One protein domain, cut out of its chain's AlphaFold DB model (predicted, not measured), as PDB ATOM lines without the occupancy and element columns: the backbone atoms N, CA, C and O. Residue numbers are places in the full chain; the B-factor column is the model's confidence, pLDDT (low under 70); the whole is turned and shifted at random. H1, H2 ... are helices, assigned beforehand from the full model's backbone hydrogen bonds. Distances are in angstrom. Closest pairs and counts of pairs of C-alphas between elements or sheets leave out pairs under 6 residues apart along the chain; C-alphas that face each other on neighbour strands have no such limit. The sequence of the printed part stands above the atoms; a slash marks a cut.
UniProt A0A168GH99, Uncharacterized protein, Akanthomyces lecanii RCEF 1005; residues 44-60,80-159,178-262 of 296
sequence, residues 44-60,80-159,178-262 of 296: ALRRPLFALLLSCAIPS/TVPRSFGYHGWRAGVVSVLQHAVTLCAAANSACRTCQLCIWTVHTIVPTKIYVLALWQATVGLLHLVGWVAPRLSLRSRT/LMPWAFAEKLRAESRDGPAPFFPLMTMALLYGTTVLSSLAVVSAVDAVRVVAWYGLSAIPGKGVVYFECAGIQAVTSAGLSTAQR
ATOM      1  N   ALA A  44     152.834 229.693 183.493       84.12
ATOM      2  CA  ALA A  44     151.890 228.915 184.297       84.12
ATOM      3  C   ALA A  44     152.539 227.773 185.101       84.12
ATOM      4  O   ALA A  44     152.009 227.371 186.146       84.12
ATOM      5  N   LEU A  45     153.697 227.259 184.662       78.44
ATOM      6  CA  LEU A  45     154.442 226.227 185.394       78.44
ATOM      7  C   LEU A  45     154.689 226.642 186.846       78.44
ATOM      8  O   LEU A  45     154.450 225.860 187.773       78.44
ATOM      9  N   ARG A  46     155.087 227.899 187.045       78.62
ATOM     10  CA  ARG A  46     155.415 228.453 188.358       78.62
ATOM     11  C   ARG A  46     154.326 229.348 188.920       78.62
ATOM     12  O   ARG A  46     154.025 229.222 190.103       78.62
ATOM     13  N   ARG A  47     153.755 230.218 188.082       86.56
ATOM     14  CA  ARG A  47     152.810 231.259 188.491       86.56
ATOM     15  C   ARG A  47     151.422 231.001 187.884       86.56
ATOM     16  O   ARG A  47     151.075 231.587 186.856       86.56
ATOM     17  N   PRO A  48     150.662 230.039 188.430       83.88
ATOM     18  CA  PRO A  48     149.450 229.548 187.793       83.88
ATOM     19  C   PRO A  48     148.284 230.532 187.836       83.88
ATOM     20  O   PRO A  48     147.567 230.648 186.843       83.88
ATOM     21  N   LEU A  49     148.079 231.241 188.954       86.00
ATOM     22  CA  LEU A  49     146.963 232.185 189.050       86.00
ATOM     23  C   LEU A  49     147.298 233.432 188.243       86.00
ATOM     24  O   LEU A  49     146.437 233.940 187.529       86.00
ATOM     25  N   PHE A  50     148.564 233.855 188.269       89.62
ATOM     26  CA  PHE A  50     149.046 234.912 187.392       89.62
ATOM     27  C   PHE A  50     148.816 234.582 185.907       89.62
ATOM     28  O   PHE A  50     148.253 235.394 185.177       89.62
ATOM     29  N   ALA A  51     149.175 233.374 185.460       88.62
ATOM     30  CA  ALA A  51     148.929 232.940 184.084       88.62
ATOM     31  C   ALA A  51     147.430 232.853 183.738       88.62
ATOM     32  O   ALA A  51     147.043 233.149 182.609       88.62
ATOM     33  N   LEU A  52     146.577 232.500 184.704       85.56
ATOM     34  CA  LEU A  52     145.125 232.513 184.530       85.56
ATOM     35  C   LEU A  52     144.592 233.945 184.377       85.56
ATOM     36  O   LEU A  52     143.846 234.217 183.439       85.56
ATOM     37  N   LEU A  53     145.017 234.885 185.222       89.56
ATOM     38  CA  LEU A  53     144.669 236.305 185.071       89.56
ATOM     39  C   LEU A  53     145.107 236.841 183.704       89.56
ATOM     40  O   LEU A  53     144.355 237.540 183.026       89.56
ATOM     41  N   LEU A  54     146.305 236.453 183.275       89.56
ATOM     42  CA  LEU A  54     146.867 236.814 181.985       89.56
ATOM     43  C   LEU A  54     146.046 236.243 180.823       89.56
ATOM     44  O   LEU A  54     145.798 236.949 179.851       89.56
ATOM     45  N   SER A  55     145.538 235.014 180.955       86.81
ATOM     46  CA  SER A  55     144.625 234.426 179.969       86.81
ATOM     47  C   SER A  55     143.317 235.198 179.826       86.81
ATOM     48  O   SER A  55     142.839 235.390 178.713       86.81
ATOM     49  N   CYS A  56     142.772 235.718 180.929       86.94
ATOM     50  CA  CYS A  56     141.581 236.568 180.900       86.94
ATOM     51  C   CYS A  56     141.866 237.941 180.264       86.94
ATOM     52  O   CYS A  56     140.983 238.554 179.659       86.94
ATOM     53  N   ALA A  57     143.097 238.440 180.400       88.31
ATOM     54  CA  ALA A  57     143.532 239.701 179.806       88.31
ATOM     55  C   ALA A  57     143.748 239.616 178.288       88.31
ATOM     56  O   ALA A  57     143.634 240.636 177.605       88.31
ATOM     57  N   ILE A  58     144.050 238.429 177.757       83.44
ATOM     58  CA  ILE A  58     144.424 238.237 176.355       83.44
ATOM     59  C   ILE A  58     143.263 237.563 175.603       83.44
ATOM     60  O   ILE A  58     143.057 236.357 175.716       83.44
ATOM     61  N   PRO A  59     142.518 238.308 174.771       69.81
ATOM     62  CA  PRO A  59     141.295 237.821 174.127       69.81
ATOM     63  C   PRO A  59     141.538 236.892 172.925       69.81
ATOM     64  O   PRO A  59     140.585 236.418 172.308       69.81
ATOM     65  N   SER A  60     142.793 236.677 172.527       73.06
ATOM     66  CA  SER A  60     143.144 235.896 171.345       73.06
ATOM     67  C   SER A  60     144.379 235.048 171.611       73.06
ATOM     68  O   SER A  60     145.245 235.398 172.402       73.06
ATOM     69  N   THR A  80     169.145 228.712 186.434       34.81
ATOM     70  CA  THR A  80     170.010 229.271 187.489       34.81
ATOM     71  C   THR A  80     170.474 230.691 187.154       34.81
ATOM     72  O   THR A  80     171.155 230.881 186.158       34.81
ATOM     73  N   VAL A  81     170.246 231.673 188.030       44.28
ATOM     74  CA  VAL A  81     171.128 232.858 188.098       44.28
ATOM     75  C   VAL A  81     171.709 232.902 189.494       44.28
ATOM     76  O   VAL A  81     171.008 232.561 190.454       44.28
ATOM     77  N   PRO A  82     172.997 233.248 189.617       40.22
ATOM     78  CA  PRO A  82     173.691 233.175 190.874       40.22
ATOM     79  C   PRO A  82     173.111 234.225 191.813       40.22
ATOM     80  O   PRO A  82     172.647 235.289 191.404       40.22
ATOM     81  N   ARG A  83     173.201 233.942 193.105       48.22
ATOM     82  CA  ARG A  83     172.890 234.851 194.215       48.22
ATOM     83  C   ARG A  83     173.845 236.069 194.269       48.22
ATOM     84  O   ARG A  83     174.104 236.585 195.348       48.22
ATOM     85  N   SER A  84     174.432 236.476 193.140       42.69
ATOM     86  CA  SER A  84     175.611 237.343 193.049       42.69
ATOM     87  C   SER A  84     175.302 238.836 192.958       42.69
ATOM     88  O   SER A  84     176.177 239.634 193.265       42.69
ATOM     89  N   PHE A  85     174.074 239.237 192.619       43.69
ATOM     90  CA  PHE A  85     173.638 240.622 192.804       43.69
ATOM     91  C   PHE A  85     172.669 240.676 193.977       43.69
ATOM     92  O   PHE A  85     171.622 240.036 193.933       43.69
ATOM     93  N   GLY A  86     173.038 241.419 195.025       45.47
ATOM     94  CA  GLY A  86     172.276 241.641 196.258       45.47
ATOM     95  C   GLY A  86     170.924 242.326 196.037       45.47
ATOM     96  O   GLY A  86     170.691 243.445 196.488       45.47
ATOM     97  N   TYR A  87     170.018 241.662 195.325       53.44
ATOM     98  CA  TYR A  87     168.658 242.113 195.102       53.44
ATOM     99  C   TYR A  87     167.854 241.943 196.389       53.44
ATOM    100  O   TYR A  87     167.549 240.841 196.841       53.44
ATOM    101  N   HIS A  88     167.515 243.080 196.982       62.09
ATOM    102  CA  HIS A  88     166.698 243.177 198.179       62.09
ATOM    103  C   HIS A  88     165.264 242.719 197.855       62.09
ATOM    104  O   HIS A  88     164.644 243.237 196.922       62.09
ATOM    105  N   GLY A  89     164.729 241.757 198.619       75.19
ATOM    106  CA  GLY A  89     163.435 241.104 198.347       75.19
ATOM    107  C   GLY A  89     162.236 242.044 198.134       75.19
ATOM    108  O   GLY A  89     161.281 241.668 197.458       75.19
ATOM    109  N   TRP A  90     162.301 243.290 198.616       82.19
ATOM    110  CA  TRP A  90     161.259 244.293 198.387       82.19
ATOM    111  C   TRP A  90     161.106 244.675 196.907       82.19
ATOM    112  O   TRP A  90     159.983 244.884 196.458       82.19
ATOM    113  N   ARG A  91     162.192 244.704 196.114       82.81
ATOM    114  CA  ARG A  91     162.122 245.034 194.676       82.81
ATOM    115  C   ARG A  91     161.361 243.968 193.893       82.81
ATOM    116  O   ARG A  91     160.524 244.303 193.061       82.81
ATOM    117  N   ALA A  92     161.613 242.694 194.197       83.50
ATOM    118  CA  ALA A  92     160.876 241.575 193.611       83.50
ATOM    119  C   ALA A  92     159.385 241.643 193.975       83.50
ATOM    120  O   ALA A  92     158.529 241.449 193.111       83.50
ATOM    121  N   GLY A  93     159.084 242.004 195.229       85.75
ATOM    122  CA  GLY A  93     157.721 242.267 195.686       85.75
ATOM    123  C   GLY A  93     157.037 243.381 194.891       85.75
ATOM    124  O   GLY A  93     155.951 243.166 194.361       85.75
ATOM    125  N   VAL A  94     157.689 244.538 194.732       89.50
ATOM    126  CA  VAL A  94     157.148 245.680 193.970       89.50
ATOM    127  C   VAL A  94     156.884 245.311 192.511       89.50
ATOM    128  O   VAL A  94     155.796 245.585 192.005       89.50
ATOM    129  N   VAL A  95     157.835 244.647 191.844       90.31
ATOM    130  CA  VAL A  95     157.660 244.199 190.450       90.31
ATOM    131  C   VAL A  95     156.476 243.242 190.339       90.31
ATOM    132  O   VAL A  95     155.643 243.403 189.450       90.31
ATOM    133  N   SER A  96     156.350 242.292 191.264       90.62
ATOM    134  CA  SER A  96     155.233 241.347 191.267       90.62
ATOM    135  C   SER A  96     153.881 242.017 191.479       90.62
ATOM    136  O   SER A  96     152.924 241.700 190.770       90.62
ATOM    137  N   VAL A  97     153.790 242.952 192.430       91.94
ATOM    138  CA  VAL A  97     152.565 243.720 192.690       91.94
ATOM    139  C   VAL A  97     152.181 244.522 191.451       91.94
ATOM    140  O   VAL A  97     151.022 244.486 191.042       91.94
ATOM    141  N   LEU A  98     153.149 245.174 190.805       93.56
ATOM    142  CA  LEU A  98     152.911 245.937 189.585       93.56
ATOM    143  C   LEU A  98     152.433 245.037 188.437       93.56
ATOM    144  O   LEU A  98     151.448 245.361 187.778       93.56
ATOM    145  N   GLN A  99     153.074 243.884 188.225       94.12
ATOM    146  CA  GLN A  99     152.648 242.909 187.216       94.12
ATOM    147  C   GLN A  99     151.219 242.420 187.463       94.12
ATOM    148  O   GLN A  99     150.426 242.357 186.522       94.12
ATOM    149  N   HIS A 100     150.868 242.097 188.710       93.06
ATOM    150  CA  HIS A 100     149.513 241.676 189.065       93.06
ATOM    151  C   HIS A 100     148.499 242.794 188.863       93.06
ATOM    152  O   HIS A 100     147.461 242.542 188.263       93.06
ATOM    153  N   ALA A 101     148.794 244.015 189.312       95.12
ATOM    154  CA  ALA A 101     147.906 245.160 189.138       95.12
ATOM    155  C   ALA A 101     147.643 245.431 187.652       95.12
ATOM    156  O   ALA A 101     146.491 245.509 187.233       95.12
ATOM    157  N   VAL A 102     148.697 245.481 186.831       95.12
ATOM    158  CA  VAL A 102     148.586 245.678 185.378       95.12
ATOM    159  C   VAL A 102     147.776 244.555 184.726       95.12
ATOM    160  O   VAL A 102     146.867 244.827 183.940       95.12
ATOM    161  N   THR A 103     148.060 243.299 185.072       93.56
ATOM    162  CA  THR A 103     147.371 242.132 184.493       93.56
ATOM    163  C   THR A 103     145.907 242.071 184.922       93.56
ATOM    164  O   THR A 103     145.037 241.800 184.098       93.56
ATOM    165  N   LEU A 104     145.609 242.383 186.184       93.50
ATOM    166  CA  LEU A 104     144.250 242.437 186.711       93.50
ATOM    167  C   LEU A 104     143.445 243.566 186.060       93.50
ATOM    168  O   LEU A 104     142.319 243.331 185.633       93.50
ATOM    169  N   CYS A 105     144.025 244.761 185.912       94.62
ATOM    170  CA  CYS A 105     143.401 245.870 185.186       94.62
ATOM    171  C   CYS A 105     143.123 245.500 183.722       94.62
ATOM    172  O   CYS A 105     142.035 245.770 183.209       94.62
ATOM    173  N   ALA A 106     144.072 244.836 183.055       93.75
ATOM    174  CA  ALA A 106     143.899 244.371 181.682       93.75
ATOM    175  C   ALA A 106     142.795 243.301 181.564       93.75
ATOM    176  O   ALA A 106     141.981 243.371 180.638       93.75
ATOM    177  N   ALA A 107     142.728 242.362 182.514       91.44
ATOM    178  CA  ALA A 107     141.685 241.341 182.600       91.44
ATOM    179  C   ALA A 107     140.305 241.953 182.872       91.44
ATOM    180  O   ALA A 107     139.345 241.623 182.179       91.44
ATOM    181  N   ALA A 108     140.208 242.891 183.816       92.69
ATOM    182  CA  ALA A 108     138.970 243.603 184.119       92.69
ATOM    183  C   ALA A 108     138.473 244.408 182.909       92.69
ATOM    184  O   ALA A 108     137.300 244.319 182.553       92.69
ATOM    185  N   ASN A 109     139.366 245.128 182.216       92.88
ATOM    186  CA  ASN A 109     139.015 245.825 180.977       92.88
ATOM    187  C   ASN A 109     138.525 244.837 179.904       92.88
ATOM    188  O   ASN A 109     137.455 245.042 179.335       92.88
ATOM    189  N   SER A 110     139.240 243.730 179.679       89.88
ATOM    190  CA  SER A 110     138.842 242.687 178.719       89.88
ATOM    191  C   SER A 110     137.457 242.101 179.039       89.88
ATOM    192  O   SER A 110     136.601 241.995 178.152       89.88
ATOM    193  N   ALA A 111     137.191 241.796 180.312       88.44
ATOM    194  CA  ALA A 111     135.913 241.268 180.778       88.44
ATOM    195  C   ALA A 111     134.774 242.279 180.582       88.44
ATOM    196  O   ALA A 111     133.777 241.958 179.935       88.44
ATOM    197  N   CYS A 112     134.943 243.523 181.046       89.62
ATOM    198  CA  CYS A 112     133.946 244.585 180.885       89.62
ATOM    199  C   CYS A 112     133.617 244.848 179.412       89.62
ATOM    200  O   CYS A 112     132.446 244.985 179.050       89.62
ATOM    201  N   ARG A 113     134.633 244.886 178.542       87.00
ATOM    202  CA  ARG A 113     134.434 245.092 177.100       87.00
ATOM    203  C   ARG A 113     133.755 243.910 176.438       87.00
ATOM    204  O   ARG A 113     132.894 244.125 175.591       87.00
ATOM    205  N   THR A 114     134.070 242.690 176.857       84.06
ATOM    206  CA  THR A 114     133.355 241.507 176.374       84.06
ATOM    207  C   THR A 114     131.890 241.555 176.800       84.06
ATOM    208  O   THR A 114     131.023 241.377 175.954       84.06
ATOM    209  N   CYS A 115     131.588 241.889 178.059       84.69
ATOM    210  CA  CYS A 115     130.206 242.048 178.520       84.69
ATOM    211  C   CYS A 115     129.449 243.109 177.713       84.69
ATOM    212  O   CYS A 115     128.327 242.862 177.280       84.69
ATOM    213  N   GLN A 116     130.075 244.262 177.452       86.19
ATOM    214  CA  GLN A 116     129.493 245.283 176.582       86.19
ATOM    215  C   GLN A 116     129.249 244.723 175.176       86.19
ATOM    216  O   GLN A 116     128.141 244.830 174.660       86.19
ATOM    217  N   LEU A 117     130.235 244.069 174.563       80.44
ATOM    218  CA  LEU A 117     130.086 243.497 173.225       80.44
ATOM    219  C   LEU A 117     128.988 242.441 173.146       80.44
ATOM    220  O   LEU A 117     128.253 242.430 172.166       80.44
ATOM    221  N   CYS A 118     128.814 241.610 174.173       79.44
ATOM    222  CA  CYS A 118     127.701 240.665 174.231       79.44
ATOM    223  C   CYS A 118     126.343 241.377 174.144       79.44
ATOM    224  O   CYS A 118     125.433 240.857 173.512       79.44
ATOM    225  N   ILE A 119     126.209 242.566 174.739       81.38
ATOM    226  CA  ILE A 119     124.966 243.352 174.713       81.38
ATOM    227  C   ILE A 119     124.778 244.055 173.358       81.38
ATOM    228  O   ILE A 119     123.660 244.136 172.857       81.38
ATOM    229  N   TRP A 120     125.861 244.554 172.754       76.25
ATOM    230  CA  TRP A 120     125.806 245.386 171.544       76.25
ATOM    231  C   TRP A 120     125.920 244.610 170.221       76.25
ATOM    232  O   TRP A 120     125.748 245.201 169.156       76.25
ATOM    233  N   THR A 121     126.240 243.312 170.244       72.25
ATOM    234  CA  THR A 121     126.433 242.515 169.021       72.25
ATOM    235  C   THR A 121     125.196 241.697 168.661       72.25
ATOM    236  O   THR A 121     124.645 240.963 169.475       72.25
ATOM    237  N   VAL A 122     124.780 241.789 167.394       67.19
ATOM    238  CA  VAL A 122     123.750 240.915 166.820       67.19
ATOM    239  C   VAL A 122     124.451 239.767 166.102       67.19
ATOM    240  O   VAL A 122     125.221 239.974 165.163       67.19
ATOM    241  N   HIS A 123     124.204 238.541 166.559       67.12
ATOM    242  CA  HIS A 123     124.797 237.345 165.972       67.12
ATOM    243  C   HIS A 123     124.002 236.910 164.733       67.12
ATOM    244  O   HIS A 123     122.786 236.735 164.810       67.12
ATOM    245  N   THR A 124     124.666 236.697 163.595       66.62
ATOM    246  CA  THR A 124     123.982 236.331 162.336       66.62
ATOM    247  C   THR A 124     123.557 234.866 162.289       66.62
ATOM    248  O   THR A 124     122.537 234.549 161.690       66.62
ATOM    249  N   ILE A 125     124.321 233.975 162.933       65.25
ATOM    250  CA  ILE A 125     124.083 232.520 162.885       65.25
ATOM    251  C   ILE A 125     122.927 232.093 163.804       65.25
ATOM    252  O   ILE A 125     122.148 231.220 163.442       65.25
ATOM    253  N   VAL A 126     122.793 232.707 164.986       66.12
ATOM    254  CA  VAL A 126     121.704 232.434 165.939       66.12
ATOM    255  C   VAL A 126     121.374 233.732 166.685       66.12
ATOM    256  O   VAL A 126     121.945 233.986 167.748       66.12
ATOM    257  N   PRO A 127     120.467 234.576 166.161       57.69
ATOM    258  CA  PRO A 127     120.149 235.875 166.764       57.69
ATOM    259  C   PRO A 127     119.530 235.773 168.169       57.69
ATOM    260  O   PRO A 127     119.409 236.775 168.863       57.69
ATOM    261  N   THR A 128     119.154 234.572 168.617       60.19
ATOM    262  CA  THR A 128     118.501 234.328 169.910       60.19
ATOM    263  C   THR A 128     119.455 233.991 171.058       60.19
ATOM    264  O   THR A 128     119.000 233.913 172.198       60.19
ATOM    265  N   LYS A 129     120.762 233.797 170.819       61.84
ATOM    266  CA  LYS A 129     121.712 233.420 171.885       61.84
ATOM    267  C   LYS A 129     122.788 234.484 172.105       61.84
ATOM    268  O   LYS A 129     123.840 234.469 171.479       61.84
ATOM    269  N   ILE A 130     122.543 235.345 173.090       67.56
ATOM    270  CA  ILE A 130     123.437 236.431 173.545       67.56
ATOM    271  C   ILE A 130     124.732 235.872 174.187       67.56
ATOM    272  O   ILE A 130     125.754 236.541 174.288       67.56
ATOM    273  N   TYR A 131     124.719 234.601 174.597       73.56
ATOM    274  CA  TYR A 131     125.783 233.998 175.404       73.56
ATOM    275  C   TYR A 131     126.974 233.455 174.603       73.56
ATOM    276  O   TYR A 131     127.946 233.022 175.213       73.56
ATOM    277  N   VAL A 132     126.938 233.448 173.263       72.50
ATOM    278  CA  VAL A 132     127.978 232.794 172.437       72.50
ATOM    279  C   VAL A 132     129.359 233.430 172.643       72.50
ATOM    280  O   VAL A 132     130.353 232.720 172.783       72.50
ATOM    281  N   LEU A 133     129.423 234.762 172.739       73.88
ATOM    282  CA  LEU A 133     130.679 235.482 172.959       73.88
ATOM    283  C   LEU A 133     131.214 235.307 174.391       73.88
ATOM    284  O   LEU A 133     132.415 235.130 174.589       73.88
ATOM    285  N   ALA A 134     130.325 235.291 175.387       77.12
ATOM    286  CA  ALA A 134     130.695 234.980 176.768       77.12
ATOM    287  C   ALA A 134     131.207 233.536 176.897       77.12
ATOM    288  O   ALA A 134     132.213 233.286 177.561       77.12
ATOM    289  N   LEU A 135     130.559 232.596 176.203       78.88
ATOM    290  CA  LEU A 135     130.976 231.200 176.144       78.88
ATOM    291  C   LEU A 135     132.351 231.064 175.478       78.88
ATOM    292  O   LEU A 135     133.173 230.296 175.963       78.88
ATOM    293  N   TRP A 136     132.636 231.848 174.432       79.25
ATOM    294  CA  TRP A 136     133.972 231.900 173.833       79.25
ATOM    295  C   TRP A 136     135.041 232.329 174.848       79.25
ATOM    296  O   TRP A 136     136.023 231.610 175.037       79.25
ATOM    297  N   GLN A 137     134.834 233.426 175.582       75.69
ATOM    298  CA  GLN A 137     135.785 233.838 176.625       75.69
ATOM    299  C   GLN A 137     135.960 232.769 177.711       75.69
ATOM    300  O   GLN A 137     137.084 232.479 178.123       75.69
ATOM    301  N   ALA A 138     134.866 232.127 178.134       79.38
ATOM    302  CA  ALA A 138     134.934 231.022 179.084       79.38
ATOM    303  C   ALA A 138     135.772 229.856 178.533       79.38
ATOM    304  O   ALA A 138     136.602 229.302 179.256       79.38
ATOM    305  N   THR A 139     135.628 229.520 177.245       75.94
ATOM    306  CA  THR A 139     136.454 228.485 176.610       75.94
ATOM    307  C   THR A 139     137.923 228.888 176.494       75.94
ATOM    308  O   THR A 139     138.766 228.020 176.684       75.94
ATOM    309  N   VAL A 140     138.259 230.168 176.274       75.00
ATOM    310  CA  VAL A 140     139.655 230.660 176.294       75.00
ATOM    311  C   VAL A 140     140.271 230.504 177.683       75.00
ATOM    312  O   VAL A 140     141.395 230.006 177.802       75.00
ATOM    313  N   GLY A 141     139.535 230.877 178.732       75.06
ATOM    314  CA  GLY A 141     139.971 230.683 180.116       75.06
ATOM    315  C   GLY A 141     140.166 229.202 180.449       75.06
ATOM    316  O   GLY A 141     141.199 228.814 180.996       75.06
ATOM    317  N   LEU A 142     139.223 228.348 180.035       77.56
ATOM    318  CA  LEU A 142     139.340 226.896 180.187       77.56
ATOM    319  C   LEU A 142     140.548 226.347 179.419       77.56
ATOM    320  O   LEU A 142     141.243 225.467 179.918       77.56
ATOM    321  N   LEU A 143     140.836 226.892 178.237       75.31
ATOM    322  CA  LEU A 143     141.976 226.505 177.417       75.31
ATOM    323  C   LEU A 143     143.297 226.721 178.144       75.31
ATOM    324  O   LEU A 143     144.148 225.837 178.182       75.31
ATOM    325  N   HIS A 144     143.450 227.885 178.765       73.25
ATOM    326  CA  HIS A 144     144.647 228.212 179.527       73.25
ATOM    327  C   HIS A 144     144.717 227.419 180.827       73.25
ATOM    328  O   HIS A 144     145.801 226.980 181.208       73.25
ATOM    329  N   LEU A 145     143.575 227.153 181.469       76.50
ATOM    330  CA  LEU A 145     143.511 226.258 182.620       76.50
ATOM    331  C   LEU A 145     143.984 224.848 182.244       76.50
ATOM    332  O   LEU A 145     144.791 224.260 182.957       76.50
ATOM    333  N   VAL A 146     143.546 224.317 181.102       75.44
ATOM    334  CA  VAL A 146     144.013 223.019 180.600       75.44
ATOM    335  C   VAL A 146     145.490 223.083 180.224       75.44
ATOM    336  O   VAL A 146     146.251 222.213 180.636       75.44
ATOM    337  N   GLY A 147     145.920 224.124 179.506       69.06
ATOM    338  CA  GLY A 147     147.325 224.369 179.171       69.06
ATOM    339  C   GLY A 147     148.225 224.509 180.402       69.06
ATOM    340  O   GLY A 147     149.418 224.244 180.318       69.06
ATOM    341  N   TRP A 148     147.653 224.850 181.556       73.69
ATOM    342  CA  TRP A 148     148.317 224.866 182.853       73.69
ATOM    343  C   TRP A 148     148.325 223.495 183.552       73.69
ATOM    344  O   TRP A 148     149.370 223.043 184.034       73.69
ATOM    345  N   VAL A 149     147.174 222.819 183.617       73.69
ATOM    346  CA  VAL A 149     147.037 221.498 184.255       73.69
ATOM    347  C   VAL A 149     147.876 220.458 183.513       73.69
ATOM    348  O   VAL A 149     148.529 219.626 184.143       73.69
ATOM    349  N   ALA A 150     147.912 220.537 182.186       72.81
ATOM    350  CA  ALA A 150     148.577 219.590 181.307       72.81
ATOM    351  C   ALA A 150     150.072 219.397 181.638       72.81
ATOM    352  O   ALA A 150     150.454 218.276 181.982       72.81
ATOM    353  N   PRO A 151     150.919 220.445 181.651       65.94
ATOM    354  CA  PRO A 151     152.301 220.319 182.094       65.94
ATOM    355  C   PRO A 151     152.436 219.852 183.541       65.94
ATOM    356  O   PRO A 151     153.351 219.097 183.842       65.94
ATOM    357  N   ARG A 152     151.547 220.259 184.455       69.50
ATOM    358  CA  ARG A 152     151.649 219.848 185.868       69.50
ATOM    359  C   ARG A 152     151.387 218.365 186.079       69.50
ATOM    360  O   ARG A 152     152.023 217.767 186.941       69.50
ATOM    361  N   LEU A 153     150.480 217.782 185.300       67.38
ATOM    362  CA  LEU A 153     150.253 216.338 185.292       67.38
ATOM    363  C   LEU A 153     151.421 215.587 184.636       67.38
ATOM    364  O   LEU A 153     151.737 214.468 185.043       67.38
ATOM    365  N   SER A 154     152.084 216.207 183.657       67.00
ATOM    366  CA  SER A 154     153.250 215.627 182.981       67.00
ATOM    367  C   SER A 154     154.546 215.744 183.790       67.00
ATOM    368  O   SER A 154     155.415 214.884 183.670       67.00
ATOM    369  N   LEU A 155     154.697 216.767 184.633       66.25
ATOM    370  CA  LEU A 155     155.903 216.987 185.429       66.25
ATOM    371  C   LEU A 155     155.897 216.133 186.701       66.25
ATOM    372  O   LEU A 155     155.165 216.389 187.659       66.25
ATOM    373  N   ARG A 156     156.782 215.133 186.753       58.25
ATOM    374  CA  ARG A 156     156.999 214.339 187.966       58.25
ATOM    375  C   ARG A 156     157.850 215.143 188.948       58.25
ATOM    376  O   ARG A 156     159.063 215.253 188.803       58.25
ATOM    377  N   SER A 157     157.213 215.712 189.968       56.19
ATOM    378  CA  SER A 157     157.926 216.362 191.068       56.19
ATOM    379  C   SER A 157     158.733 215.315 191.845       56.19
ATOM    380  O   SER A 157     158.172 214.468 192.537       56.19
ATOM    381  N   ARG A 158     160.062 215.361 191.720       56.16
ATOM    382  CA  ARG A 158     161.001 214.460 192.408       56.16
ATOM    383  C   ARG A 158     161.327 214.931 193.833       56.16
ATOM    384  O   ARG A 158     162.363 214.562 194.376       56.16
ATOM    385  N   THR A 159     160.487 215.777 194.438       56.22
ATOM    386  CA  THR A 159     160.660 216.135 195.852       56.22
ATOM    387  C   THR A 159     160.229 214.979 196.749       56.22
ATOM    388  O   THR A 159     159.204 214.352 196.464       56.22
ATOM    389  N   LEU A 178     153.532 234.869 193.822       83.69
ATOM    390  CA  LEU A 178     153.971 236.229 194.136       83.69
ATOM    391  C   LEU A 178     155.424 236.514 193.740       83.69
ATOM    392  O   LEU A 178     155.824 237.674 193.778       83.69
ATOM    393  N   MET A 179     156.215 235.516 193.347       81.62
ATOM    394  CA  MET A 179     157.617 235.724 192.981       81.62
ATOM    395  C   MET A 179     157.783 235.741 191.450       81.62
ATOM    396  O   MET A 179     157.548 234.705 190.821       81.62
ATOM    397  N   PRO A 180     158.204 236.863 190.830       79.75
ATOM    398  CA  PRO A 180     158.459 236.921 189.387       79.75
ATOM    399  C   PRO A 180     159.600 235.978 189.001       79.75
ATOM    400  O   PRO A 180     160.534 235.800 189.788       79.75
ATOM    401  N   TRP A 181     159.577 235.400 187.794       74.12
ATOM    402  CA  TRP A 181     160.561 234.388 187.380       74.12
ATOM    403  C   TRP A 181     162.001 234.882 187.449       74.12
ATOM    404  O   TRP A 181     162.886 234.103 187.799       74.12
ATOM    405  N   ALA A 182     162.221 236.174 187.198       69.31
ATOM    406  CA  ALA A 182     163.530 236.812 187.309       69.31
ATOM    407  C   ALA A 182     164.195 236.639 188.693       69.31
ATOM    408  O   ALA A 182     165.414 236.732 188.796       69.31
ATOM    409  N   PHE A 183     163.420 236.375 189.753       71.12
ATOM    410  CA  PHE A 183     163.905 236.337 191.139       71.12
ATOM    411  C   PHE A 183     163.828 234.961 191.796       71.12
ATOM    412  O   PHE A 183     164.059 234.830 192.998       71.12
ATOM    413  N   ALA A 184     163.425 233.936 191.056       66.75
ATOM    414  CA  ALA A 184     162.781 232.803 191.678       66.75
ATOM    415  C   ALA A 184     163.615 231.508 191.551       66.75
ATOM    416  O   ALA A 184     164.179 231.207 190.505       66.75
ATOM    417  N   GLU A 185     163.681 230.720 192.635       63.31
ATOM    418  CA  GLU A 185     164.538 229.526 192.780       63.31
ATOM    419  C   GLU A 185     164.311 228.439 191.710       63.31
ATOM    420  O   GLU A 185     163.207 228.301 191.173       63.31
ATOM    421  N   LYS A 186     165.350 227.649 191.416       59.41
ATOM    422  CA  LYS A 186     165.361 226.599 190.392       59.41
ATOM    423  C   LYS A 186     164.324 225.507 190.658       59.41
ATOM    424  O   LYS A 186     164.394 224.780 191.647       59.41
ATOM    425  N   LEU A 187     163.424 225.308 189.700       60.47
ATOM    426  CA  LEU A 187     162.551 224.137 189.650       60.47
ATOM    427  C   LEU A 187     163.231 223.045 188.822       60.47
ATOM    428  O   LEU A 187     163.384 223.179 187.611       60.47
ATOM    429  N   ARG A 188     163.641 221.954 189.476       57.22
ATOM    430  CA  ARG A 188     164.158 220.759 188.795       57.22
ATOM    431  C   ARG A 188     162.973 219.986 188.209       57.22
ATOM    432  O   ARG A 188     162.402 219.116 188.862       57.22
ATOM    433  N   ALA A 189     162.561 220.390 187.014       57.72
ATOM    434  CA  ALA A 189     161.488 219.770 186.253       57.72
ATOM    435  C   ALA A 189     162.096 218.822 185.211       57.72
ATOM    436  O   ALA A 189     162.855 219.248 184.344       57.72
ATOM    437  N   GLU A 190     161.789 217.534 185.328       61.75
ATOM    438  CA  GLU A 190     162.145 216.510 184.344       61.75
ATOM    439  C   GLU A 190     160.924 216.320 183.434       61.75
ATOM    440  O   GLU A 190     159.820 216.056 183.923       61.75
ATOM    441  N   SER A 191     161.096 216.555 182.130       61.78
ATOM    442  CA  SER A 191     160.036 216.330 181.147       61.78
ATOM    443  C   SER A 191     159.741 214.836 181.093       61.78
ATOM    444  O   SER A 191     160.653 214.033 180.921       61.78
ATOM    445  N   ARG A 192     158.475 214.449 181.241       61.44
ATOM    446  CA  ARG A 192     158.054 213.070 180.996       61.44
ATOM    447  C   ARG A 192     157.897 212.872 179.493       61.44
ATOM    448  O   ARG A 192     157.188 213.646 178.855       61.44
ATOM    449  N   ASP A 193     158.512 211.827 178.954       58.34
ATOM    450  CA  ASP A 193     158.266 211.412 177.575       58.34
ATOM    451  C   ASP A 193     156.807 210.965 177.430       58.34
ATOM    452  O   ASP A 193     156.339 210.046 178.108       58.34
ATOM    453  N   GLY A 194     156.056 211.672 176.586       61.06
ATOM    454  CA  GLY A 194     154.670 211.344 176.286       61.06
ATOM    455  C   GLY A 194     153.990 212.384 175.390       61.06
ATOM    456  O   GLY A 194     154.347 213.564 175.430       61.06
ATOM    457  N   PRO A 195     153.006 211.967 174.572       58.00
ATOM    458  CA  PRO A 195     152.195 212.893 173.791       58.00
ATOM    459  C   PRO A 195     151.456 213.844 174.737       58.00
ATOM    460  O   PRO A 195     150.865 213.399 175.719       58.00
ATOM    461  N   ALA A 196     151.488 215.151 174.458       63.03
ATOM    462  CA  ALA A 196     150.769 216.149 175.245       63.03
ATOM    463  C   ALA A 196     149.254 215.889 175.107       63.03
ATOM    464  O   ALA A 196     148.689 216.182 174.050       63.03
ATOM    465  N   PRO A 197     148.568 215.361 176.139       64.75
ATOM    466  CA  PRO A 197     147.248 214.747 175.960       64.75
ATOM    467  C   PRO A 197     146.129 215.758 175.659       64.75
ATOM    468  O   PRO A 197     144.992 215.381 175.408       64.75
ATOM    469  N   PHE A 198     146.450 217.052 175.647       68.00
ATOM    470  CA  PHE A 198     145.494 218.144 175.509       68.00
ATOM    471  C   PHE A 198     145.635 218.934 174.206       68.00
ATOM    472  O   PHE A 198     144.877 219.876 173.983       68.00
ATOM    473  N   PHE A 199     146.557 218.546 173.319       68.06
ATOM    474  CA  PHE A 199     146.719 219.178 172.009       68.06
ATOM    475  C   PHE A 199     145.424 219.227 171.163       68.06
ATOM    476  O   PHE A 199     145.087 220.313 170.694       68.06
ATOM    477  N   PRO A 200     144.629 218.144 171.015       71.12
ATOM    478  CA  PRO A 200     143.394 218.209 170.226       71.12
ATOM    479  C   PRO A 200     142.350 219.158 170.832       71.12
ATOM    480  O   PRO A 200     141.635 219.839 170.100       71.12
ATOM    481  N   LEU A 201     142.295 219.269 172.165       73.69
ATOM    482  CA  LEU A 201     141.397 220.208 172.839       73.69
ATOM    483  C   LEU A 201     141.781 221.667 172.540       73.69
ATOM    484  O   LEU A 201     140.895 222.497 172.327       73.69
ATOM    485  N   MET A 202     143.087 221.962 172.456       70.12
ATOM    486  CA  MET A 202     143.597 223.271 172.026       70.12
ATOM    487  C   MET A 202     143.087 223.637 170.633       70.12
ATOM    488  O   MET A 202     142.538 224.722 170.430       70.12
ATOM    489  N   THR A 203     143.225 222.711 169.683       70.31
ATOM    490  CA  THR A 203     142.796 222.909 168.295       70.31
ATOM    491  C   THR A 203     141.287 223.129 168.194       70.31
ATOM    492  O   THR A 203     140.853 224.051 167.506       70.31
ATOM    493  N   MET A 204     140.479 222.347 168.916       75.94
ATOM    494  CA  MET A 204     139.017 222.485 168.885       75.94
ATOM    495  C   MET A 204     138.543 223.836 169.427       75.94
ATOM    496  O   MET A 204     137.673 224.462 168.822       75.94
ATOM    497  N   ALA A 205     139.134 224.328 170.519       73.19
ATOM    498  CA  ALA A 205     138.776 225.641 171.051       73.19
ATOM    499  C   ALA A 205     139.179 226.775 170.101       73.19
ATOM    500  O   ALA A 205     138.419 227.721 169.918       73.19
ATOM    501  N   LEU A 206     140.341 226.673 169.452       72.19
ATOM    502  CA  LEU A 206     140.783 227.650 168.452       72.19
ATOM    503  C   LEU A 206     139.846 227.703 167.241       72.19
ATOM    504  O   LEU A 206     139.483 228.793 166.788       72.19
ATOM    505  N   LEU A 207     139.435 226.538 166.732       76.44
ATOM    506  CA  LEU A 207     138.460 226.447 165.646       76.44
ATOM    507  C   LEU A 207     137.131 227.072 166.072       76.44
ATOM    508  O   LEU A 207     136.627 227.945 165.370       76.44
ATOM    509  N   TYR A 208     136.631 226.714 167.258       78.00
ATOM    510  CA  TYR A 208     135.409 227.286 167.819       78.00
ATOM    511  C   TYR A 208     135.487 228.815 167.941       78.00
ATOM    512  O   TYR A 208     134.612 229.519 167.436       78.00
ATOM    513  N   GLY A 209     136.562 229.350 168.522       71.75
ATOM    514  CA  GLY A 209     136.767 230.792 168.645       71.75
ATOM    515  C   GLY A 209     136.853 231.509 167.306       71.75
ATOM    516  O   GLY A 209     136.277 232.584 167.137       71.75
ATOM    517  N   THR A 210     137.506 230.896 166.321       71.06
ATOM    518  CA  THR A 210     137.590 231.447 164.964       71.06
ATOM    519  C   THR A 210     136.217 231.481 164.299       71.06
ATOM    520  O   THR A 210     135.870 232.490 163.681       71.06
ATOM    521  N   THR A 211     135.409 230.430 164.458       74.19
ATOM    522  CA  THR A 211     134.030 230.385 163.955       74.19
ATOM    523  C   THR A 211     133.164 231.456 164.615       74.19
ATOM    524  O   THR A 211     132.502 232.214 163.903       74.19
ATOM    525  N   VAL A 212     133.220 231.582 165.946       72.88
ATOM    526  CA  VAL A 212     132.477 232.606 166.698       72.88
ATOM    527  C   VAL A 212     132.873 234.007 166.236       72.88
ATOM    528  O   VAL A 212     132.014 234.778 165.812       72.88
ATOM    529  N   LEU A 213     134.167 234.330 166.214       70.69
ATOM    530  CA  LEU A 213     134.643 235.651 165.791       70.69
ATOM    531  C   LEU A 213     134.317 235.959 164.322       70.69
ATOM    532  O   LEU A 213     133.997 237.099 163.997       70.69
ATOM    533  N   SER A 214     134.348 234.955 163.441       71.50
ATOM    534  CA  SER A 214     133.985 235.119 162.024       71.50
ATOM    535  C   SER A 214     132.489 235.356 161.812       71.50
ATOM    536  O   SER A 214     132.094 235.914 160.790       71.50
ATOM    537  N   SER A 215     131.658 234.935 162.767       71.69
ATOM    538  CA  SER A 215     130.204 235.095 162.726       71.69
ATOM    539  C   SER A 215     129.689 236.394 163.350       71.69
ATOM    540  O   SER A 215     128.516 236.735 163.184       71.69
ATOM    541  N   LEU A 216     130.562 237.159 164.013       69.31
ATOM    542  CA  LEU A 216     130.229 238.489 164.514       69.31
ATOM    543  C   LEU A 216     130.137 239.470 163.340       69.31
ATOM    544  O   LEU A 216     131.142 239.946 162.807       69.31
ATOM    545  N   ALA A 217     128.912 239.807 162.938       64.31
ATOM    546  CA  ALA A 217     128.684 240.941 162.058       64.31
ATOM    547  C   ALA A 217     128.836 242.223 162.878       64.31
ATOM    548  O   ALA A 217     127.928 242.627 163.601       64.31
ATOM    549  N   VAL A 218     130.001 242.865 162.788       60.50
ATOM    550  CA  VAL A 218     130.163 244.186 163.398       60.50
ATOM    551  C   VAL A 218     129.316 245.183 162.610       60.50
ATOM    552  O   VAL A 218     129.458 245.291 161.393       60.50
ATOM    553  N   VAL A 219     128.431 245.882 163.320       57.84
ATOM    554  CA  VAL A 219     127.445 246.822 162.763       57.84
ATOM    555  C   VAL A 219     128.122 247.981 162.015       57.84
ATOM    556  O   VAL A 219     127.573 248.484 161.040       57.84
ATOM    557  N   SER A 220     129.350 248.353 162.398       71.81
ATOM    558  CA  SER A 220     130.135 249.397 161.730       71.81
ATOM    559  C   SER A 220     131.642 249.115 161.715       71.81
ATOM    560  O   SER A 220     132.218 248.513 162.628       71.81
ATOM    561  N   ALA A 221     132.324 249.618 160.681       70.81
ATOM    562  CA  ALA A 221     133.779 249.599 160.591       70.81
ATOM    563  C   ALA A 221     134.448 250.431 161.704       70.81
ATOM    564  O   ALA A 221     135.533 250.059 162.151       70.81
ATOM    565  N   VAL A 222     133.822 251.517 162.160       74.88
ATOM    566  CA  VAL A 222     134.363 252.374 163.232       74.88
ATOM    567  C   VAL A 222     134.322 251.641 164.573       74.88
ATOM    568  O   VAL A 222     135.319 251.624 165.299       74.88
ATOM    569  N   ASP A 223     133.224 250.939 164.852       75.69
ATOM    570  CA  ASP A 223     133.065 250.157 166.079       75.69
ATOM    571  C   ASP A 223     134.098 249.038 166.164       75.69
ATOM    572  O   ASP A 223     134.733 248.857 167.200       75.69
ATOM    573  N   ALA A 224     134.366 248.344 165.055       74.44
ATOM    574  CA  ALA A 224     135.400 247.315 165.039       74.44
ATOM    575  C   ALA A 224     136.810 247.874 165.307       74.44
ATOM    576  O   ALA A 224     137.585 247.220 165.999       74.44
ATOM    577  N   VAL A 225     137.162 249.065 164.804       80.50
ATOM    578  CA  VAL A 225     138.470 249.680 165.116       80.50
ATOM    579  C   VAL A 225     138.551 250.046 166.594       80.50
ATOM    580  O   VAL A 225     139.546 249.738 167.246       80.50
ATOM    581  N   ARG A 226     137.484 250.639 167.144       82.94
ATOM    582  CA  ARG A 226     137.401 250.986 168.566       82.94
ATOM    583  C   ARG A 226     137.553 249.739 169.443       82.94
ATOM    584  O   ARG A 226     138.333 249.752 170.387       82.94
ATOM    585  N   VAL A 227     136.873 248.649 169.099       82.56
ATOM    586  CA  VAL A 227     136.973 247.358 169.796       82.56
ATOM    587  C   VAL A 227     138.395 246.801 169.750       82.56
ATOM    588  O   VAL A 227     138.941 246.447 170.792       82.56
ATOM    589  N   VAL A 228     139.023 246.772 168.570       83.94
ATOM    590  CA  VAL A 228     140.415 246.313 168.418       83.94
ATOM    591  C   VAL A 228     141.371 247.171 169.246       83.94
ATOM    592  O   VAL A 228     142.232 246.615 169.920       83.94
ATOM    593  N   ALA A 229     141.207 248.496 169.251       87.00
ATOM    594  CA  ALA A 229     142.037 249.394 170.049       87.00
ATOM    595  C   ALA A 229     141.901 249.105 171.555       87.00
ATOM    596  O   ALA A 229     142.909 248.958 172.246       87.00
ATOM    597  N   TRP A 230     140.673 248.940 172.057       87.88
ATOM    598  CA  TRP A 230     140.423 248.623 173.469       87.88
ATOM    599  C   TRP A 230     140.954 247.256 173.891       87.88
ATOM    600  O   TRP A 230     141.509 247.132 174.981       87.88
ATOM    601  N   TYR A 231     140.815 246.237 173.044       85.81
ATOM    602  CA  TYR A 231     141.428 244.936 173.309       85.81
ATOM    603  C   TYR A 231     142.955 244.991 173.194       85.81
ATOM    604  O   TYR A 231     143.641 244.330 173.967       85.81
ATOM    605  N   GLY A 232     143.494 245.821 172.299       87.00
ATOM    606  CA  GLY A 232     144.925 246.109 172.209       87.00
ATOM    607  C   GLY A 232     145.476 246.719 173.500       87.00
ATOM    608  O   GLY A 232     146.522 246.282 173.971       87.00
ATOM    609  N   LEU A 233     144.734 247.638 174.129       90.06
ATOM    610  CA  LEU A 233     145.076 248.222 175.435       90.06
ATOM    611  C   LEU A 233     145.203 247.176 176.558       90.06
ATOM    612  O   LEU A 233     146.002 247.378 177.466       90.06
ATOM    613  N   SER A 234     144.480 246.052 176.487       90.25
ATOM    614  CA  SER A 234     144.662 244.914 177.409       90.25
ATOM    615  C   SER A 234     145.759 243.944 176.954       90.25
ATOM    616  O   SER A 234     146.530 243.447 177.776       90.25
ATOM    617  N   ALA A 235     145.855 243.670 175.652       88.69
ATOM    618  CA  ALA A 235     146.764 242.661 175.115       88.69
ATOM    619  C   ALA A 235     148.237 243.103 175.144       88.69
ATOM    620  O   ALA A 235     149.105 242.291 175.460       88.69
ATOM    621  N   ILE A 236     148.529 244.379 174.861       90.81
ATOM    622  CA  ILE A 236     149.893 244.939 174.869       90.81
ATOM    623  C   ILE A 236     150.579 244.758 176.233       90.81
ATOM    624  O   ILE A 236     151.657 244.157 176.262       90.81
ATOM    625  N   PRO A 237     150.001 245.212 177.366       90.75
ATOM    626  CA  PRO A 237     150.630 245.014 178.667       90.75
ATOM    627  C   PRO A 237     150.725 243.530 179.032       90.75
ATOM    628  O   PRO A 237     151.763 243.108 179.533       90.75
ATOM    629  N   GLY A 238     149.708 242.718 178.713       89.44
ATOM    630  CA  GLY A 238     149.762 241.270 178.929       89.44
ATOM    631  C   GLY A 238     150.946 240.620 178.204       89.44
ATOM    632  O   GLY A 238     151.745 239.914 178.820       89.44
ATOM    633  N   LYS A 239     151.132 240.926 176.915       88.75
ATOM    634  CA  LYS A 239     152.279 240.451 176.127       88.75
ATOM    635  C   LYS A 239     153.610 240.955 176.682       88.75
ATOM    636  O   LYS A 239     154.554 240.174 176.771       88.75
ATOM    637  N   GLY A 240     153.679 242.224 177.088       88.69
ATOM    638  CA  GLY A 240     154.865 242.799 177.724       88.69
ATOM    639  C   GLY A 240     155.266 242.048 178.994       88.69
ATOM    640  O   GLY A 240     156.438 241.712 179.162       88.69
ATOM    641  N   VAL A 241     154.298 241.705 179.849       91.12
ATOM    642  CA  VAL A 241     154.576 240.928 181.063       91.12
ATOM    643  C   VAL A 241     155.003 239.496 180.735       91.12
ATOM    644  O   VAL A 241     155.983 239.028 181.309       91.12
ATOM    645  N   VAL A 242     154.353 238.815 179.779       88.50
ATOM    646  CA  VAL A 242     154.808 237.484 179.323       88.50
ATOM    647  C   VAL A 242     156.255 237.537 178.850       88.50
ATOM    648  O   VAL A 242     157.063 236.712 179.261       88.50
ATOM    649  N   TYR A 243     156.602 238.518 178.016       87.00
ATOM    650  CA  TYR A 243     157.954 238.646 177.480       87.00
ATOM    651  C   TYR A 243     158.977 238.953 178.565       87.00
ATOM    652  O   TYR A 243     160.068 238.394 178.526       87.00
ATOM    653  N   PHE A 244     158.627 239.778 179.551       88.19
ATOM    654  CA  PHE A 244     159.475 240.003 180.715       88.19
ATOM    655  C   PHE A 244     159.744 238.698 181.483       88.19
ATOM    656  O   PHE A 244     160.894 238.402 181.808       88.19
ATOM    657  N   GLU A 245     158.715 237.884 181.726       87.69
ATOM    658  CA  GLU A 245     158.869 236.588 182.403       87.69
ATOM    659  C   GLU A 245     159.706 235.607 181.565       87.69
ATOM    660  O   GLU A 245     160.648 235.001 182.077       87.69
ATOM    661  N   CYS A 246     159.432 235.495 180.261       82.75
ATOM    662  CA  CYS A 246     160.193 234.649 179.340       82.75
ATOM    663  C   CYS A 246     161.658 235.090 179.209       82.75
ATOM    664  O   CYS A 246     162.551 234.244 179.199       82.75
ATOM    665  N   ALA A 247     161.926 236.395 179.154       80.56
ATOM    666  CA  ALA A 247     163.283 236.934 179.147       80.56
ATOM    667  C   ALA A 247     164.013 236.612 180.459       80.56
ATOM    668  O   ALA A 247     165.182 236.225 180.431       80.56
ATOM    669  N   GLY A 248     163.312 236.680 181.598       77.75
ATOM    670  CA  GLY A 248     163.829 236.224 182.888       77.75
ATOM    671  C   GLY A 248     164.246 234.754 182.845       77.75
ATOM    672  O   GLY A 248     165.366 234.416 183.216       77.75
ATOM    673  N   ILE A 249     163.392 233.885 182.302       75.75
ATOM    674  CA  ILE A 249     163.682 232.454 182.118       75.75
ATOM    675  C   ILE A 249     164.934 232.240 181.245       75.75
ATOM    676  O   ILE A 249     165.794 231.418 181.577       75.75
ATOM    677  N   GLN A 250     165.067 232.985 180.145       74.62
ATOM    678  CA  GLN A 250     166.205 232.873 179.226       74.62
ATOM    679  C   GLN A 250     167.521 233.339 179.859       74.62
ATOM    680  O   GLN A 250     168.510 232.608 179.788       74.62
ATOM    681  N   ALA A 251     167.528 234.494 180.533       71.31
ATOM    682  CA  ALA A 251     168.701 235.014 181.245       71.31
ATOM    683  C   ALA A 251     169.204 234.037 182.322       71.31
ATOM    684  O   ALA A 251     170.403 233.890 182.562       71.31
ATOM    685  N   VAL A 252     168.264 233.324 182.939       69.25
ATOM    686  CA  VAL A 252     168.519 232.302 183.949       69.25
ATOM    687  C   VAL A 252     169.011 230.983 183.352       69.25
ATOM    688  O   VAL A 252     169.709 230.217 184.009       69.25
ATOM    689  N   THR A 253     168.710 230.705 182.094       69.69
ATOM    690  CA  THR A 253     169.211 229.498 181.427       69.69
ATOM    691  C   THR A 253     170.636 229.707 180.908       69.69
ATOM    692  O   THR A 253     171.496 228.842 181.083       69.69
ATOM    693  N   SER A 254     170.921 230.876 180.323       69.50
ATOM    694  CA  SER A 254     172.242 231.195 179.766       69.50
ATOM    695  C   SER A 254     173.337 231.255 180.837       69.50
ATOM    696  O   SER A 254     174.412 230.689 180.641       69.50
ATOM    697  N   ALA A 255     173.054 231.837 182.006       67.88
ATOM    698  CA  ALA A 255     174.003 231.877 183.123       67.88
ATOM    699  C   ALA A 255     174.358 230.475 183.668       67.88
ATOM    700  O   ALA A 255     175.503 230.227 184.067       67.88
ATOM    701  N   GLY A 256     173.402 229.540 183.656       66.50
ATOM    702  CA  GLY A 256     173.634 228.152 184.065       66.50
ATOM    703  C   GLY A 256     174.585 227.402 183.141       66.50
ATOM    704  O   GLY A 256     175.487 226.713 183.617       66.50
ATOM    705  N   LEU A 257     174.430 227.594 181.830       67.31
ATOM    706  CA  LEU A 257     175.298 226.991 180.816       67.31
ATOM    707  C   LEU A 257     176.742 227.490 180.939       67.31
ATOM    708  O   LEU A 257     177.669 226.682 180.968       67.31
ATOM    709  N   SER A 258     176.943 228.801 181.107       70.81
ATOM    710  CA  SER A 258     178.286 229.370 181.295       70.81
ATOM    711  C   SER A 258     178.979 228.857 182.558       70.81
ATOM    712  O   SER A 258     180.200 228.714 182.579       70.81
ATOM    713  N   THR A 259     178.214 228.568 183.614       68.81
ATOM    714  CA  THR A 259     178.757 228.018 184.864       68.81
ATOM    715  C   THR A 259     179.135 226.545 184.704       68.81
ATOM    716  O   THR A 259     180.204 226.142 185.155       68.81
ATOM    717  N   ALA A 260     178.304 225.756 184.014       67.31
ATOM    718  CA  ALA A 260     178.588 224.350 183.725       67.31
ATOM    719  C   ALA A 260     179.822 224.178 182.824       67.31
ATOM    720  O   ALA A 260     180.627 223.282 183.050       67.31
ATOM    721  N   GLN A 261     180.015 225.073 181.851       72.12
ATOM    722  CA  GLN A 261     181.176 225.051 180.959       72.12
ATOM    723  C   GLN A 261     182.487 225.470 181.652       72.12
ATOM    724  O   GLN A 261     183.565 225.112 181.187       72.12
ATOM    725  N   ARG A 262     182.418 226.213 182.767       67.44
ATOM    726  CA  ARG A 262     183.593 226.602 183.569       67.44
ATOM    727  C   ARG A 262     183.998 225.578 184.626       67.44
ATOM    728  O   ARG A 262     185.056 225.755 185.225       67.44
TER     729      ARG A 262
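Overview. This is residues 44 to 60, 80 to 159 and 178 to 262 of the 296 residues of an uncharacterized protein of Akanthomyces lecanii RCEF 1005 (UniProt A0A168GH99). Two helices, H2 and H3, make a V, a helical hairpin, with the short helix H1 in the middle between its legs; the long helix H5 packs on H2 and H1 in a second layer, where H4 packs on H3. H1, H2, H3 and H5 form a bundle, helices packed together mostly with aligned lines, and residues 220 to 226, of which 221 to 226 belong to H5, stick out free. The printed part has 182 residues with five named helices, in the order H1 to H5, and no named strand: the class is all helix. It is loose, with a radius of gyration of the C-alphas of 19.7 A, and elongated, spanning 65 by 38 by 24 A.

Arrangement. Begin at H5, residues 221 to 262, which touches H2, residues 89 to 120, with residues 230 to 241 alone. Their closest C-alphas, those of Ala 106 and Ser 234, are 4.4 A apart, and the helices run opposite ways at a shallow tilt of 29 degrees. Next look at H1, residues 48 to 57: it touches H2 at a steep tilt of 39 degrees, the same way, and the closest C-alphas, of Ala 57 and Ala 107, are 3.7 A apart. H1 touches H5 too, with the C-alphas of Ala 57 and Ser 234 closest at 5.8 A. H1 also touches H3, residues 132 to 154, closest at the C-alphas of Ser 55 and Gly 141, 6.0 A. H2 touches H3 with residues 114 to 118 alone, closest at the C-alphas of Cys 118 and Leu 133, 6.1 A; this hairpin has a shallow tilt of 34.9 degrees, only just short of steep. H4, residues 199 to 215, touches H3 at a shallow tilt of 15 degrees, opposite ways, closest at the C-alphas of Trp 136 and Gly 209, 6.0 A. H4 is apart from H1, H2 and H5, and H3 is apart from H5. In H1, H2 and H4 every O i to N i+4 pair is within hydrogen-bond range; in H3 it is 17 of 19 and in H5 35 of 38.

Along the chain. Find C-alpha 221 at (133.779, 249.599, 160.591); from there H5 runs 59.5 A, with a kink of 30 degrees near residue 235, to C-alpha 262 at (183.593, 226.602, 183.569). H2 measures 46.4 A, H3 32.3 A and H4 24.7 A. H1 begins at C-alpha 48, (149.450, 229.548, 187.793), and is 14.2 A long.

Size, cuts and confidence. The farthest C-alphas, of Thr 128 and Arg 262, are 67.0 A apart. Residues 61 to 79 and 160 to 177 are not printed, with C-alpha gaps of 32.0 A and 21.2 A. The link H2 to H3 is long, H4 to H5 tight. Mean pLDDT of the printed part is 75.1; look for values under 70 at, among others, residues 80 to 88, 122 to 130 and 184 to 199.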